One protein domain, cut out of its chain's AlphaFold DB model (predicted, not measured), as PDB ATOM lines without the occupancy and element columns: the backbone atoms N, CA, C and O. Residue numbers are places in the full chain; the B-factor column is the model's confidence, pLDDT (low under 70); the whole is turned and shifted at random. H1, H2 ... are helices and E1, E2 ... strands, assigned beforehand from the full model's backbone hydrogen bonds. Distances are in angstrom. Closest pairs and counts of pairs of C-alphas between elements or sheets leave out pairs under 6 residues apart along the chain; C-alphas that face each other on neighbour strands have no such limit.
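What this domain is: This is residues 13 to 130 of the 132 residues of the protein "ThrB protein" of Symbiodinium natans (UniProt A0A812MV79). A small, mostly helical body has H1 and H2 as a helical hairpin, with the short H3 packed between that pair and a two-stranded hairpin, E1 and E2. From E2 the backbone swings out in a wide, open loop, residues 86 to 99 standing free, to the short H4 and on to H5, whose residues 124 to 129 come back to the sheet. The printed part has 118 residues, with named elements in the order H1 H2 H3 E1 E2 H4 H5; the sheet, in the order E1 - E2, is antiparallel, and the class is mostly helix. The whole is loose, with a radius of gyration of the C-alphas of 16.9 A and spans of 52 by 35 by 35 A.

How they stand to each other: H1, residues 13 to 28, touches H2, residues 34 to 53, opposite ways at a steep tilt of 39 degrees; the closest C-alphas are those of Ala 27 and Ala 41, 6.2 A apart. H2 has a kink of 29 degrees near residue 41. H3, residues 59 to 64, touches H2 in a second helical hairpin, opposite ways at a shallow tilt of 11 degrees, with the C-alphas of Thr 46 and Ala 60 closest at 6.1 A. H1 touches H3 with residues 16 to 20 alone, the same way at a steep tilt of 49 degrees; the C-alphas of Ala 16 and Val 59 are closest, at 6.8 A. The packing of these helices is mostly crossed, but only just: one of the three pairs is at a shallow tilt. E1, residues 67 to 72, and E2, residues 77 to 82, form a hairpin, antiparallel at 155 degrees; N 69 and O 80, 2.8 A apart, and N 78 and O 71, 2.9 A apart, are within hydrogen-bond range. The closest C-alphas of H3 and E1 are those of Pro 61 and Gln 68, 5.7 A apart. H4, residues 101 to 106, touches no helix. H5, residues 114 to 129, touches no helix either; its closest C-alpha to E2 is that of Ala 128, 6.1 A from Val 82's. In H1, H3 and H4 every O i to N i+4 pair is within hydrogen-bond range; in H2 it is 15 of 16 and in H5 11 of 12.

Where its parts are: H1 begins with C-alpha 13 at (30.489, 20.610, -25.059) and is 22.5 A long. H2 is 26.4 A, E1 17.3 A and E2 16.4 A long; C-alpha 82 ends E2 at (46.953, 22.146, -39.593). H3 and H4 have six residues each. H5, 22.4 A long, ends with C-alpha 129 at (52.620, 27.947, -40.551).

The domain as a whole: The C-alphas of Lys 32 and Lys 115 are the two farthest apart, at 52.5 A. The printed part has no cut. The link from E2 to H4 is long, with 18 residues. Mean pLDDT of the printed part is 74.9; residues 13 to 45, 98 to 101 and 130 are under 70.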
ATOM      1  N   ARG A  13      29.821  21.328 -23.955       45.44
ATOM      2  CA  ARG A  13      30.489  20.610 -25.059       45.44
ATOM      3  C   ARG A  13      29.839  19.258 -25.391       45.44
ATOM      4  O   ARG A  13      29.982  18.766 -26.508       45.44
ATOM      5  N   SER A  14      29.093  18.666 -24.460       45.66
ATOM      6  CA  SER A  14      28.267  17.483 -24.709       45.66
ATOM      7  C   SER A  14      27.104  17.771 -25.661       45.66
ATOM      8  O   SER A  14      26.688  16.861 -26.371       45.66
ATOM      9  N   SER A  15      26.647  19.025 -25.789       52.47
ATOM     10  CA  SER A  15      25.640  19.413 -26.786       52.47
ATOM     11  C   SER A  15      26.197  19.331 -28.210       52.47
ATOM     12  O   SER A  15      25.538  18.752 -29.071       52.47
ATOM     13  N   ALA A  16      27.420  19.818 -28.447       46.78
ATOM     14  CA  ALA A  16      28.093  19.744 -29.744       46.78
ATOM     15  C   ALA A  16      28.271  18.289 -30.186       46.78
ATOM     16  O   ALA A  16      27.792  17.896 -31.245       46.78
ATOM     17  N   CYS A  17      28.878  17.461 -29.327       49.34
ATOM     18  CA  CYS A  17      29.123  16.045 -29.599       49.34
ATOM     19  C   CYS A  17      27.830  15.217 -29.742       49.34
ATOM     20  O   CYS A  17      27.763  14.388 -30.649       49.34
ATOM     21  N   LEU A  18      26.782  15.435 -28.927       48.81
ATOM     22  CA  LEU A  18      25.494  14.733 -29.102       48.81
ATOM     23  C   LEU A  18      24.755  15.182 -30.371       48.81
ATOM     24  O   LEU A  18      24.159  14.352 -31.066       48.81
ATOM     25  N   ARG A  19      24.773  16.483 -30.688       49.03
ATOM     26  CA  ARG A  19      24.163  17.021 -31.917       49.03
ATOM     27  C   ARG A  19      24.913  16.517 -33.147       49.03
ATOM     28  O   ARG A  19      24.271  16.103 -34.108       49.03
ATOM     29  N   LEU A  20      26.242  16.471 -33.086       50.78
ATOM     30  CA  LEU A  20      27.116  15.887 -34.104       50.78
ATOM     31  C   LEU A  20      26.816  14.409 -34.327       50.78
ATOM     32  O   LEU A  20      26.598  14.014 -35.465       50.78
ATOM     33  N   LEU A  21      26.710  13.613 -33.258       51.16
ATOM     34  CA  LEU A  21      26.353  12.199 -33.357       51.16
ATOM     35  C   LEU A  21      24.989  12.025 -34.045       51.16
ATOM     36  O   LEU A  21      24.841  11.181 -34.924       51.16
ATOM     37  N   THR A  22      24.014  12.875 -33.712       47.62
ATOM     38  CA  THR A  22      22.664  12.817 -34.294       47.62
ATOM     39  C   THR A  22      22.660  13.203 -35.781       47.62
ATOM     40  O   THR A  22      22.034  12.517 -36.587       47.62
ATOM     41  N   ILE A  23      23.384  14.258 -36.172       50.16
ATOM     42  CA  ILE A  23      23.481  14.724 -37.568       50.16
ATOM     43  C   ILE A  23      24.282  13.734 -38.426       50.16
ATOM     44  O   ILE A  23      23.857  13.406 -39.534       50.16
ATOM     45  N   SER A  24      25.395  13.207 -37.911       47.84
ATOM     46  CA  SER A  24      26.208  12.194 -38.593       47.84
ATOM     47  C   SER A  24      25.437  10.888 -38.806       47.84
ATOM     48  O   SER A  24      25.507  10.319 -39.895       47.84
ATOM     49  N   LEU A  25      24.636  10.448 -37.825       46.66
ATOM     50  CA  LEU A  25      23.749   9.284 -37.964       46.66
ATOM     51  C   LEU A  25      22.643   9.516 -39.009       46.66
ATOM     52  O   LEU A  25      22.327   8.609 -39.778       46.66
ATOM     53  N   PHE A  26      22.079  10.726 -39.081       48.59
ATOM     54  CA  PHE A  26      21.040  11.063 -40.062       48.59
ATOM     55  C   PHE A  26      21.586  11.141 -41.496       48.59
ATOM     56  O   PHE A  26      20.928  10.691 -42.434       48.59
ATOM     57  N   ALA A  27      22.801  11.673 -41.672       45.41
ATOM     58  CA  ALA A  27      23.471  11.745 -42.969       45.41
ATOM     59  C   ALA A  27      23.923  10.361 -43.472       45.41
ATOM     60  O   ALA A  27      23.775  10.058 -44.657       45.41
ATOM     61  N   ALA A  28      24.398   9.491 -42.571       44.66
ATOM     62  CA  ALA A  28      24.774   8.113 -42.896       44.66
ATOM     63  C   ALA A  28      23.583   7.260 -43.379       44.66
ATOM     64  O   ALA A  28      23.763   6.345 -44.178       44.66
ATOM     65  N   ALA A  29      22.354   7.580 -42.956       46.31
ATOM     66  CA  ALA A  29      21.148   6.838 -43.331       46.31
ATOM     67  C   ALA A  29      20.652   7.080 -44.777       46.31
ATOM     68  O   ALA A  29      19.691   6.434 -45.195       46.31
ATOM     69  N   GLN A  30      21.248   8.007 -45.542       45.28
ATOM     70  CA  GLN A  30      20.685   8.493 -46.815       45.28
ATOM     71  C   GLN A  30      21.523   8.202 -48.074       45.28
ATOM     72  O   GLN A  30      21.119   8.599 -49.167       45.28
ATOM     73  N   VAL A  31      22.673   7.523 -47.986       45.66
ATOM     74  CA  VAL A  31      23.604   7.436 -49.131       45.66
ATOM     75  C   VAL A  31      24.222   6.035 -49.286       45.66
ATOM     76  O   VAL A  31      24.340   5.282 -48.328       45.66
ATOM     77  N   LYS A  32      24.563   5.663 -50.532       47.94
ATOM     78  CA  LYS A  32      24.878   4.287 -50.970       47.94
ATOM     79  C   LYS A  32      26.376   3.989 -51.213       47.94
ATOM     80  O   LYS A  32      26.686   2.868 -51.600       47.94
ATOM     81  N   ASN A  33      27.282   4.959 -51.036       52.16
ATOM     82  CA  ASN A  33      28.728   4.838 -51.315       52.16
ATOM     83  C   ASN A  33      29.565   5.487 -50.192       52.16
ATOM     84  O   ASN A  33      29.426   6.690 -49.999       52.16
ATOM     85  N   GLU A  34      30.412   4.723 -49.484       53.94
ATOM     86  CA  GLU A  34      31.069   5.096 -48.209       53.94
ATOM     87  C   GLU A  34      32.106   6.231 -48.298       53.94
ATOM     88  O   GLU A  34      32.164   7.082 -47.411       53.94
ATOM     89  N   GLU A  35      32.917   6.280 -49.354       51.88
ATOM     90  CA  GLU A  35      34.077   7.187 -49.420       51.88
ATOM     91  C   GLU A  35      33.670   8.615 -49.838       51.88
ATOM     92  O   GLU A  35      34.121   9.616 -49.277       51.88
ATOM     93  N   GLU A  36      32.719   8.707 -50.767       45.22
ATOM     94  CA  GLU A  36      32.092   9.958 -51.207       45.22
ATOM     95  C   GLU A  36      31.093  10.486 -50.152       45.22
ATOM     96  O   GLU A  36      30.981  11.699 -49.947       45.22
ATOM     97  N   LEU A  37      30.450   9.575 -49.400       49.94
ATOM     98  CA  LEU A  37      29.686   9.877 -48.182       49.94
ATOM     99  C   LEU A  37      30.532  10.637 -47.177       49.94
ATOM    100  O   LEU A  37      30.097  11.669 -46.683       49.94
ATOM    101  N   LEU A  38      31.729  10.137 -46.871       51.62
ATOM    102  CA  LEU A  38      32.546  10.691 -45.798       51.62
ATOM    103  C   LEU A  38      32.938  12.146 -46.078       51.62
ATOM    104  O   LEU A  38      32.902  12.983 -45.175       51.62
ATOM    105  N   GLN A  39      33.254  12.474 -47.334       54.22
ATOM    106  CA  GLN A  39      33.607  13.842 -47.716       54.22
ATOM    107  C   GLN A  39      32.393  14.768 -47.839       54.22
ATOM    108  O   GLN A  39      32.399  15.864 -47.268       54.22
ATOM    109  N   ILE A  40      31.343  14.351 -48.557       52.22
ATOM    110  CA  ILE A  40      30.162  15.194 -48.790       52.22
ATOM    111  C   ILE A  40      29.362  15.358 -47.495       52.22
ATOM    112  O   ILE A  40      29.017  16.485 -47.126       52.22
ATOM    113  N   ALA A  41      29.120  14.265 -46.765       58.78
ATOM    114  CA  ALA A  41      28.479  14.327 -45.458       58.78
ATOM    115  C   ALA A  41      29.370  15.048 -44.450       58.78
ATOM    116  O   ALA A  41      28.843  15.825 -43.669       58.78
ATOM    117  N   GLY A  42      30.698  14.892 -44.499       63.91
ATOM    118  CA  GLY A  42      31.612  15.632 -43.628       63.91
ATOM    119  C   GLY A  42      31.476  17.148 -43.792       63.91
ATOM    120  O   GLY A  42      31.278  17.860 -42.809       63.91
ATOM    121  N   HIS A  43      31.516  17.658 -45.029       68.56
ATOM    122  CA  HIS A  43      31.389  19.098 -45.301       68.56
ATOM    123  C   HIS A  43      29.982  19.642 -45.015       68.56
ATOM    124  O   HIS A  43      29.845  20.727 -44.446       68.56
ATOM    125  N   GLN A  44      28.925  18.902 -45.361       66.44
ATOM    126  CA  GLN A  44      27.552  19.328 -45.070       66.44
ATOM    127  C   GLN A  44      27.207  19.235 -43.577       66.44
ATOM    128  O   GLN A  44      26.599  20.163 -43.045       66.44
ATOM    129  N   ALA A  45      27.636  18.175 -42.887       68.06
ATOM    130  CA  ALA A  45      27.450  18.017 -41.447       68.06
ATOM    131  C   ALA A  45      28.234  19.074 -40.674       68.06
ATOM    132  O   ALA A  45      27.670  19.687 -39.772       68.06
ATOM    133  N   THR A  46      29.480  19.362 -41.069       72.19
ATOM    134  CA  THR A  46      30.261  20.446 -40.455       72.19
ATOM    135  C   THR A  46      29.553  21.772 -40.644       72.19
ATOM    136  O   THR A  46      29.353  22.486 -39.670       72.19
ATOM    137  N   PHE A  47      29.099  22.098 -41.857       76.12
ATOM    138  CA  PHE A  47      28.377  23.345 -42.100       76.12
ATOM    139  C   PHE A  47      27.096  23.456 -41.257       76.12
ATOM    140  O   PHE A  47      26.880  24.474 -40.602       76.12
ATOM    141  N   ALA A  48      26.262  22.413 -41.240       71.50
ATOM    142  CA  ALA A  48      25.008  22.402 -40.491       71.50
ATOM    143  C   ALA A  48      25.237  22.491 -38.974       71.50
ATOM    144  O   ALA A  48      24.632  23.331 -38.313       71.50
ATOM    145  N   ALA A  49      26.141  21.673 -38.430       71.88
ATOM    146  CA  ALA A  49      26.466  21.678 -37.008       71.88
ATOM    147  C   ALA A  49      27.130  22.995 -36.585       71.88
ATOM    148  O   ALA A  49      26.762  23.560 -35.561       71.88
ATOM    149  N   THR A  50      28.020  23.550 -37.412       80.19
ATOM    150  CA  THR A  50      28.657  24.845 -37.135       80.19
ATOM    151  C   THR A  50      27.644  25.989 -37.138       80.19
ATOM    152  O   THR A  50      27.743  26.889 -36.314       80.19
ATOM    153  N   ASN A  51      26.627  25.960 -38.008       80.06
ATOM    154  CA  ASN A  51      25.549  26.956 -37.971       80.06
ATOM    155  C   ASN A  51      24.702  26.875 -36.696       80.06
ATOM    156  O   ASN A  51      24.193  27.898 -36.248       80.06
ATOM    157  N   LEU A  52      24.535  25.677 -36.129       76.19
ATOM    158  CA  LEU A  52      23.805  25.485 -34.875       76.19
ATOM    159  C   LEU A  52      24.634  25.913 -33.659       76.19
ATOM    160  O   LEU A  52      24.089  26.501 -32.731       76.19
ATOM    161  N   GLU A  53      25.932  25.612 -33.666       72.94
ATOM    162  CA  GLU A  53      26.868  25.940 -32.585       72.94
ATOM    163  C   GLU A  53      27.302  27.419 -32.613       72.94
ATOM    164  O   GLU A  53      27.588  28.026 -31.584       72.94
ATOM    165  N   GLY A  54      27.350  28.014 -33.807       80.38
ATOM    166  CA  GLY A  54      27.849  29.365 -34.060       80.38
ATOM    167  C   GLY A  54      29.368  29.455 -34.253       80.38
ATOM    168  O   GLY A  54      29.866  30.548 -34.514       80.38
ATOM    169  N   HIS A  55      30.110  28.348 -34.137       80.81
ATOM    170  CA  HIS A  55      31.565  28.307 -34.323       80.81
ATOM    171  C   HIS A  55      32.091  26.888 -34.651       80.81
ATOM    172  O   HIS A  55      31.502  25.894 -34.224       80.81
ATOM    173  N   PRO A  56      33.182  26.760 -35.438       83.19
ATOM    174  CA  PRO A  56      33.662  25.468 -35.952       83.19
ATOM    175  C   PRO A  56      34.755  24.807 -35.105       83.19
ATOM    176  O   PRO A  56      35.140  23.677 -35.390       83.19
ATOM    177  N   ASP A  57      35.296  25.507 -34.110       80.69
ATOM    178  CA  ASP A  57      36.471  25.108 -33.320       80.69
ATOM    179  C   ASP A  57      36.320  23.764 -32.581       80.69
ATOM    180  O   ASP A  57      37.307  23.052 -32.438       80.69
ATOM    181  N   ASN A  58      35.104  23.377 -32.185       79.88
ATOM    182  CA  ASN A  58      34.789  22.051 -31.642       79.88
ATOM    183  C   ASN A  58      34.225  21.112 -32.715       79.88
ATOM    184  O   ASN A  58      34.564  19.931 -32.761       79.88
ATOM    185  N   VAL A  59      33.374  21.643 -33.597       80.06
ATOM    186  CA  VAL A  59      32.643  20.870 -34.611       80.06
ATOM    187  C   VAL A  59      33.599  20.209 -35.603       80.06
ATOM    188  O   VAL A  59      33.538  18.999 -35.827       80.06
ATOM    189  N   ALA A  60      34.513  20.994 -36.169       83.00
ATOM    190  CA  ALA A  60      35.447  20.543 -37.188       83.00
ATOM    191  C   ALA A  60      36.407  19.449 -36.686       83.00
ATOM    192  O   ALA A  60      36.504  18.422 -37.359       83.00
ATOM    193  N   PRO A  61      37.101  19.579 -35.534       79.19
ATOM    194  CA  PRO A  61      37.965  18.503 -35.055       79.19
ATOM    195  C   PRO A  61      37.181  17.272 -34.588       79.19
ATOM    196  O   PRO A  61      37.723  16.174 -34.662       79.19
ATOM    197  N   CYS A  62      35.913  17.399 -34.178       76.56
ATOM    198  CA  CYS A  62      35.081  16.230 -33.879       76.56
ATOM    199  C   CYS A  62      34.711  15.427 -35.138       76.56
ATOM    200  O   CYS A  62      34.674  14.202 -35.083       76.56
ATOM    201  N   ILE A  63      34.451  16.095 -36.271       75.69
ATOM    202  CA  ILE A  63      34.108  15.428 -37.541       75.69
ATOM    203  C   ILE A  63      35.361  14.946 -38.278       75.69
ATOM    204  O   ILE A  63      35.418  13.808 -38.736       75.69
ATOM    205  N   TYR A  64      36.360  15.815 -38.425       78.38
ATOM    206  CA  TYR A  64      37.529  15.554 -39.262       78.38
ATOM    207  C   TYR A  64      38.725  15.005 -38.481       78.38
ATOM    208  O   TYR A  64      39.674  14.510 -39.090       78.38
ATOM    209  N   GLY A  65      38.738  15.108 -37.152       78.44
ATOM    210  CA  GLY A  65      39.898  14.777 -36.325       78.44
ATOM    211  C   GLY A  65      41.064  15.763 -36.479       78.44
ATOM    212  O   GLY A  65      41.093  16.613 -37.374       78.44
ATOM    213  N   GLY A  66      42.092  15.597 -35.644       84.00
ATOM    214  CA  GLY A  66      43.319  16.408 -35.641       84.00
ATOM    215  C   GLY A  66      43.097  17.885 -35.289       84.00
ATOM    216  O   GLY A  66      42.099  18.234 -34.666       84.00
ATOM    217  N   PHE A  67      44.045  18.747 -35.669       86.69
ATOM    218  CA  PHE A  67      43.977  20.188 -35.412       86.69
ATOM    219  C   PHE A  67      43.342  20.918 -36.600       86.69
ATOM    220  O   PHE A  67      43.798  20.766 -37.735       86.69
ATOM    221  N   GLN A  68      42.290  21.692 -36.339       88.19
ATOM    222  CA  GLN A  68      41.493  22.369 -37.361       88.19
ATOM    223  C   GLN A  68      41.460  23.873 -37.091       88.19
ATOM    224  O   GLN A  68      41.222  24.301 -35.963       88.19
ATOM    225  N   LEU A  69      41.659  24.675 -38.133       90.50
ATOM    226  CA  LEU A  69      41.369  26.106 -38.133       90.50
ATOM    227  C   LEU A  69      40.026  26.321 -38.803       90.50
ATOM    228  O   LEU A  69      39.762  25.719 -39.837       90.50
ATOM    229  N   GLY A  70      39.192  27.194 -38.247       89.00
ATOM    230  CA  GLY A  70      37.895  27.494 -38.833       89.00
ATOM    231  C   GLY A  70      37.563  28.976 -38.800       89.00
ATOM    232  O   GLY A  70      37.864  29.669 -37.832       89.00
ATOM    233  N   ILE A  71      36.939  29.460 -39.872       90.31
ATOM    234  CA  ILE A  71      36.526  30.856 -40.032       90.31
ATOM    235  C   ILE A  71      35.130  30.948 -40.648       90.31
ATOM    236  O   ILE A  71      34.709  30.069 -41.403       90.31
ATOM    237  N   HIS A  72      34.436  32.057 -40.385       89.19
ATOM    238  CA  HIS A  72      33.283  32.469 -41.180       89.19
ATOM    239  C   HIS A  72      33.716  33.534 -42.185       89.19
ATOM    240  O   HIS A  72      34.140  34.618 -41.795       89.19
ATOM    241  N   ASN A  73      33.579  33.268 -43.484       85.31
ATOM    242  CA  ASN A  73      33.963  34.234 -44.524       85.31
ATOM    243  C   ASN A  73      32.829  35.202 -44.924       85.31
ATOM    244  O   ASN A  73      32.880  35.825 -45.982       85.31
ATOM    245  N   GLY A  74      31.764  35.269 -44.121       85.88
ATOM    246  CA  GLY A  74      30.556  36.051 -44.398       85.88
ATOM    247  C   GLY A  74      29.490  35.312 -45.213       85.88
ATOM    248  O   GLY A  74      28.344  35.749 -45.225       85.88
ATOM    249  N   LYS A  75      29.823  34.185 -45.858       85.25
ATOM    250  CA  LYS A  75      28.861  33.352 -46.607       85.25
ATOM    251  C   LYS A  75      28.753  31.931 -46.072       85.25
ATOM    252  O   LYS A  75      27.674  31.349 -46.101       85.25
ATOM    253  N   ARG A  76      29.879  31.352 -45.663       83.25
ATOM    254  CA  ARG A  76      29.947  29.990 -45.140       83.25
ATOM    255  C   ARG A  76      31.057  29.844 -44.116       83.25
ATOM    256  O   ARG A  76      32.040  30.589 -44.129       83.25
ATOM    257  N   TRP A  77      30.912  28.809 -43.303       85.75
ATOM    258  CA  TRP A  77      32.011  28.251 -42.536       85.75
ATOM    259  C   TRP A  77      33.025  27.600 -43.471       85.75
ATOM    260  O   TRP A  77      32.662  26.947 -44.453       85.75
ATOM    261  N   TRP A  78      34.296  27.825 -43.172       87.62
ATOM    262  CA  TRP A  78      35.433  27.215 -43.836       87.62
ATOM    263  C   TRP A  78      36.351  26.648 -42.770       87.62
ATOM    264  O   TRP A  78      36.607  27.330 -41.777       87.62
ATOM    265  N   THR A  79      36.842  25.433 -42.979       87.81
ATOM    266  CA  THR A  79      37.759  24.764 -42.058       87.81
ATOM    267  C   THR A  79      38.923  24.164 -42.820       87.81
ATOM    268  O   THR A  79      38.719  23.646 -43.917       87.81
ATOM    269  N   ASP A  80      40.113  24.208 -42.235       89.06
ATOM    270  CA  ASP A  80      41.309  23.607 -42.812       89.06
ATOM    271  C   ASP A  80      42.171  22.931 -41.741       89.06
ATOM    272  O   ASP A  80      42.218  23.374 -40.587       89.06
ATOM    273  N   ARG A  81      42.853  21.853 -42.130       88.38
ATOM    274  CA  ARG A  81      43.684  21.060 -41.225       88.38
ATOM    275  C   ARG A  81      45.063  21.692 -41.097       88.38
ATOM    276  O   ARG A  81      45.724  21.955 -42.094       88.38
ATOM    277  N   VAL A  82      45.551  21.803 -39.866       88.81
ATOM    278  CA  VAL A  82      46.953  22.146 -39.593       88.81
ATOM    279  C   VAL A  82      47.750  20.870 -39.367       88.81
ATOM    280  O   VAL A  82      47.352  19.999 -38.585       88.81
ATOM    281  N   THR A  83      48.884  20.755 -40.053       87.06
ATOM    282  CA  THR A  83      49.840  19.671 -39.829       87.06
ATOM    283  C   THR A  83      50.521  19.873 -38.482       87.06
ATOM    284  O   THR A  83      51.142  20.904 -38.240       87.06
ATOM    285  N   MET A  84      50.419  18.873 -37.608       84.00
ATOM    286  CA  MET A  84      51.049  18.896 -36.290       84.00
ATOM    287  C   MET A  84      52.231  17.921 -36.235       84.00
ATOM    288  O   MET A  84      52.182  16.881 -36.897       84.00
ATOM    289  N   PRO A  85      53.265  18.207 -35.420       84.25
ATOM    290  CA  PRO A  85      54.367  17.280 -35.200       84.25
ATOM    291  C   PRO A  85      53.879  15.910 -34.723       84.25
ATOM    292  O   PRO A  85      52.987  15.804 -33.872       84.25
ATOM    293  N   HIS A  86      54.519  14.853 -35.216       84.06
ATOM    294  CA  HIS A  86      54.292  13.509 -34.701       84.06
ATOM    295  C   HIS A  86      54.682  13.426 -33.219       84.06
ATOM    296  O   HIS A  86      55.711  13.953 -32.803       84.06
ATOM    297  N   GLY A  87      53.862  12.741 -32.420       82.31
ATOM    298  CA  GLY A  87      54.122  12.539 -30.992       82.31
ATOM    299  C   GLY A  87      53.691  13.694 -30.083       82.31
ATOM    300  O   GLY A  87      53.945  13.629 -28.881       82.31
ATOM    301  N   LEU A  88      53.013  14.723 -30.609       84.25
ATOM    302  CA  LEU A  88      52.358  15.720 -29.764       84.25
ATOM    303  C   LEU A  88      51.284  15.045 -28.892       84.25
ATOM    304  O   LEU A  88      50.376  14.394 -29.407       84.25
ATOM    305  N   MET A  89      51.378  15.224 -27.575       85.44
ATOM    306  CA  MET A  89      50.424  14.688 -26.601       85.44
ATOM    307  C   MET A  89      49.728  15.825 -25.852       85.44
ATOM    308  O   MET A  89      50.365  16.809 -25.477       85.44
ATOM    309  N   CYS A  90      48.427  15.671 -25.611       79.62
ATOM    310  CA  CYS A  90      47.632  16.594 -24.808       79.62
ATOM    311  C   CYS A  90      47.337  15.957 -23.447       79.62
ATOM    312  O   CYS A  90      46.816  14.845 -23.386       79.62
ATOM    313  N   VAL A  91      47.659  16.664 -22.364       85.62
ATOM    314  CA  VAL A  91      47.273  16.281 -21.001       85.62
ATOM    315  C   VAL A  91      46.195  17.257 -20.553       85.62
ATOM    316  O   VAL A  91      46.443  18.460 -20.473       85.62
ATOM    317  N   VAL A  92      44.994  16.746 -20.294       81.62
ATOM    318  CA  VAL A  92      43.827  17.558 -19.938       81.62
ATOM    319  C   VAL A  92      43.525  17.371 -18.458       81.62
ATOM    320  O   VAL A  92      43.333  16.247 -18.000       81.62
ATOM    321  N   PHE A  93      43.464  18.474 -17.716       83.31
ATOM    322  CA  PHE A  93      42.926  18.481 -16.359       83.31
ATOM    323  C   PHE A  93      41.421  18.755 -16.418       83.31
ATOM    324  O   PHE A  93      41.007  19.794 -16.934       83.31
ATOM    325  N   CYS A  94      40.619  17.826 -15.902       79.38
ATOM    326  CA  CYS A  94      39.165  17.941 -15.846       79.38
ATOM    327  C   CYS A  94      38.727  18.054 -14.377       79.38
ATOM    328  O   CYS A  94      38.775  17.048 -13.671       79.38
ATOM    329  N   PRO A  95      38.379  19.254 -13.885       77.25
ATOM    330  CA  PRO A  95      37.935  19.435 -12.504       77.25
ATOM    331  C   PRO A  95      36.505  18.924 -12.308       77.25
ATOM    332  O   PRO A  95      35.719  19.026 -13.238       77.25
ATOM    333  N   ASP A  96      36.134  18.507 -11.090       81.62
ATOM    334  CA  ASP A  96      34.807  17.929 -10.782       81.62
ATOM    335  C   ASP A  96      33.611  18.907 -10.805       81.62
ATOM    336  O   ASP A  96      32.505  18.577 -10.380       81.62
ATOM    337  N   HIS A  97      33.814  20.132 -11.287       75.38
ATOM    338  CA  HIS A  97      32.770  21.143 -11.413       75.38
ATOM    339  C   HIS A  97      32.686  21.645 -12.854       75.38
ATOM    340  O   HIS A  97      33.697  21.983 -13.471       75.38
ATOM    341  N   ALA A  98      31.466  21.718 -13.382       67.88
ATOM    342  CA  ALA A  98      31.202  22.303 -14.687       67.88
ATOM    343  C   ALA A  98      31.094  23.832 -14.577       67.88
ATOM    344  O   ALA A  98      30.513  24.358 -13.628       67.88
ATOM    345  N   THR A  99      31.634  24.542 -15.563       67.50
ATOM    346  CA  THR A  99      31.399  25.980 -15.758       67.50
ATOM    347  C   THR A  99      30.565  26.162 -17.016       67.50
ATOM    348  O   THR A  99      30.850  25.521 -18.033       67.50
ATOM    349  N   GLU A 100      29.553  27.028 -16.973       69.50
ATOM    350  CA  GLU A 100      28.776  27.332 -18.170       69.50
ATOM    351  C   GLU A 100      29.592  28.172 -19.161       69.50
ATOM    352  O   GLU A 100      30.198  29.195 -18.828       69.50
ATOM    353  N   THR A 101      29.603  27.739 -20.422       69.12
ATOM    354  CA  THR A 101      30.331  28.424 -21.501       69.12
ATOM    355  C   THR A 101      29.735  29.805 -21.787       69.12
ATOM    356  O   THR A 101      30.449  30.728 -22.184       69.12
ATOM    357  N   SER A 102      28.423  29.946 -21.584       71.06
ATOM    358  CA  SER A 102      27.665  31.196 -21.676       71.06
ATOM    359  C   SER A 102      28.182  32.232 -20.668       71.06
ATOM    360  O   SER A 102      28.540  33.340 -21.066       71.06
ATOM    361  N   GLU A 103      28.320  31.854 -19.396       74.88
ATOM    362  CA  GLU A 103      28.817  32.722 -18.324       74.88
ATOM    363  C   GLU A 103      30.264  33.157 -18.559       74.88
ATOM    364  O   GLU A 103      30.588  34.338 -18.437       74.88
ATOM    365  N   ALA A 104      31.135  32.236 -18.978       78.38
ATOM    366  CA  ALA A 104      32.528  32.563 -19.276       78.38
ATOM    367  C   ALA A 104      32.658  33.586 -20.421       78.38
ATOM    368  O   ALA A 104      33.539  34.448 -20.389       78.38
ATOM    369  N   ARG A 105      31.769  33.527 -21.423       78.94
ATOM    370  CA  ARG A 105      31.748  34.479 -22.546       78.94
ATOM    371  C   ARG A 105      31.305  35.877 -22.127       78.94
ATOM    372  O   ARG A 105      31.815  36.840 -22.689       78.94
ATOM    373  N   LEU A 106      30.431  36.001 -21.126       83.06
ATOM    374  CA  LEU A 106      30.006  37.302 -20.587       83.06
ATOM    375  C   LEU A 106      31.152  38.078 -19.919       83.06
ATOM    376  O   LEU A 106      31.057  39.291 -19.755       83.06
ATOM    377  N   LEU A 107      32.242  37.401 -19.549       85.69
ATOM    378  CA  LEU A 107      33.427  38.033 -18.964       85.69
ATOM    379  C   LEU A 107      34.359  38.663 -20.014       85.69
ATOM    380  O   LEU A 107      35.306  39.367 -19.650       85.69
ATOM    381  N   LEU A 108      34.138  38.399 -21.306       87.56
ATOM    382  CA  LEU A 108      34.969  38.940 -22.378       87.56
ATOM    383  C   LEU A 108      34.645  40.415 -22.627       87.56
ATOM    384  O   LEU A 108      33.492  40.836 -22.634       87.56
ATOM    385  N   LYS A 109      35.690  41.208 -22.867       89.44
ATOM    386  CA  LYS A 109      35.540  42.605 -23.285       89.44
ATOM    387  C   LYS A 109      35.096  42.658 -24.744       89.44
ATOM    388  O   LYS A 109      35.633  41.917 -25.565       89.44
ATOM    389  N   GLU A 110      34.195  43.582 -25.065       92.12
ATOM    390  CA  GLU A 110      33.781  43.844 -26.453       92.12
ATOM    391  C   GLU A 110      34.927  44.417 -27.299       92.12
ATOM    392  O   GLU A 110      35.017  44.157 -28.497       92.12
ATOM    393  N   GLU A 111      35.842  45.152 -26.662       95.12
ATOM    394  CA  GLU A 111      36.994  45.773 -27.307       95.12
ATOM    395  C   GLU A 111      38.317  45.274 -26.712       95.12
ATOM    396  O   GLU A 111      38.465  45.083 -25.499       95.12
ATOM    397  N   ILE A 112      39.315  45.120 -27.581       96.31
ATOM    398  CA  ILE A 112      40.697  44.788 -27.219       96.31
ATOM    399  C   ILE A 112      41.654  45.850 -27.761       96.31
ATOM    400  O   ILE A 112      41.397  46.479 -28.788       96.31
ATOM    401  N   ALA A 113      42.793  46.044 -27.096       97.88
ATOM    402  CA  ALA A 113      43.808  46.963 -27.595       97.88
ATOM    403  C   ALA A 113      44.462  46.403 -28.869       97.88
ATOM    404  O   ALA A 113      44.778  45.214 -28.944       97.88
ATOM    405  N   ILE A 114      44.764  47.271 -29.842       97.81
ATOM    406  CA  ILE A 114      45.429  46.884 -31.105       97.81
ATOM    407  C   ILE A 114      46.718  46.091 -30.846       97.81
ATOM    408  O   ILE A 114      46.997  45.116 -31.542       97.81
ATOM    409  N   LYS A 115      47.487  46.466 -29.816       98.00
ATOM    410  CA  LYS A 115      48.713  45.750 -29.432       98.00
ATOM    411  C   LYS A 115      48.457  44.269 -29.109       98.00
ATOM    412  O   LYS A 115      49.270  43.432 -29.486       98.00
ATOM    413  N   ASP A 116      47.331  43.947 -28.471       97.62
ATOM    414  CA  ASP A 116      46.982  42.583 -28.062       97.62
ATOM    415  C   ASP A 116      46.467  41.786 -29.269       97.62
ATOM    416  O   ASP A 116      46.819  40.619 -29.446       97.62
ATOM    417  N   ALA A 117      45.715  42.443 -30.160       97.19
ATOM    418  CA  ALA A 117      45.296  41.864 -31.434       97.19
ATOM    419  C   ALA A 117      46.508  41.472 -32.300       97.19
ATOM    420  O   ALA A 117      46.616  40.325 -32.729       97.19
ATOM    421  N   ILE A 118      47.463  42.391 -32.496       97.81
ATOM    422  CA  ILE A 118      48.707  42.131 -33.244       97.81
ATOM    423  C   ILE A 118      49.490  40.979 -32.601       97.81
ATOM    424  O   ILE A 118      49.943  40.064 -33.292       97.81
ATOM    425  N   PHE A 119      49.621  41.002 -31.273       97.00
ATOM    426  CA  PHE A 119      50.340  39.990 -30.505       97.00
ATOM    427  C   PHE A 119      49.752  38.578 -30.667       97.00
ATOM    428  O   PHE A 119      50.512  37.613 -30.800       97.00
ATOM    429  N   ASN A 120      48.423  38.441 -30.676       96.12
ATOM    430  CA  ASN A 120      47.753  37.153 -30.857       96.12
ATOM    431  C   ASN A 120      47.773  36.687 -32.318       96.12
ATOM    432  O   ASN A 120      48.103  35.529 -32.573       96.12
ATOM    433  N   CYS A 121      47.511  37.577 -33.283       95.62
ATOM    434  CA  CYS A 121      47.541  37.233 -34.708       95.62
ATOM    435  C   CYS A 121      48.905  36.679 -35.145       95.62
ATOM    436  O   CYS A 121      48.957  35.677 -35.855       95.62
ATOM    437  N   GLY A 122      50.010  37.269 -34.673       94.69
ATOM    438  CA  GLY A 122      51.352  36.762 -34.975       94.69
ATOM    439  C   GLY A 122      51.582  35.330 -34.475       94.69
ATOM    440  O   GLY A 122      52.162  34.514 -35.185       94.69
ATOM    441  N   ARG A 123      51.076  34.984 -33.285       93.81
ATOM    442  CA  ARG A 123      51.196  33.623 -32.729       93.81
ATOM    443  C   ARG A 123      50.353  32.608 -33.475       93.81
ATOM    444  O   ARG A 123      50.828  31.505 -33.720       93.81
ATOM    445  N   VAL A 124      49.129  32.983 -33.842       92.19
ATOM    446  CA  VAL A 124      48.261  32.131 -34.664       92.19
ATOM    447  C   VAL A 124      48.919  31.865 -36.015       92.19
ATOM    448  O   VAL A 124      48.921  30.723 -36.458       92.19
ATOM    449  N   ALA A 125      49.534  32.877 -36.637       91.62
ATOM    450  CA  ALA A 125      50.248  32.707 -37.900       91.62
ATOM    451  C   ALA A 125      51.441  31.743 -37.776       91.62
ATOM    452  O   ALA A 125      51.602  30.875 -38.628       91.62
ATOM    453  N   VAL A 126      52.235  31.842 -36.703       89.12
ATOM    454  CA  VAL A 126      53.335  30.894 -36.434       89.12
ATOM    455  C   VAL A 126      52.806  29.479 -36.195       89.12
ATOM    456  O   VAL A 126      53.355  28.525 -36.735       89.12
ATOM    457  N   LEU A 127      51.724  29.330 -35.427       86.25
ATOM    458  CA  LEU A 127      51.095  28.030 -35.183       86.25
ATOM    459  C   LEU A 127      50.571  27.398 -36.482       86.25
ATOM    460  O   LEU A 127      50.784  26.213 -36.715       86.25
ATOM    461  N   ALA A 128      49.892  28.186 -37.318       86.81
ATOM    462  CA  ALA A 128      49.313  27.734 -38.580       86.81
ATOM    463  C   ALA A 128      50.369  27.446 -39.657       86.81
ATOM    464  O   ALA A 128      50.154  26.578 -40.495       86.81
ATOM    465  N   GLY A 129      51.501  28.161 -39.631       82.69
ATOM    466  CA  GLY A 129      52.620  27.947 -40.551       82.69
ATOM    467  C   GLY A 129      53.289  26.579 -40.403       82.69
ATOM    468  O   GLY A 129      53.922  26.122 -41.348       82.69
ATOM    469  N   GLY A 130      53.091  25.909 -39.261       65.81
ATOM    470  CA  GLY A 130      53.700  24.618 -38.953       65.81
ATOM    471  C   GLY A 130      55.206  24.718 -38.658       65.81
ATOM    472  O   GLY A 130      55.816  25.772 -38.843       65.81
TER     473      GLY A 130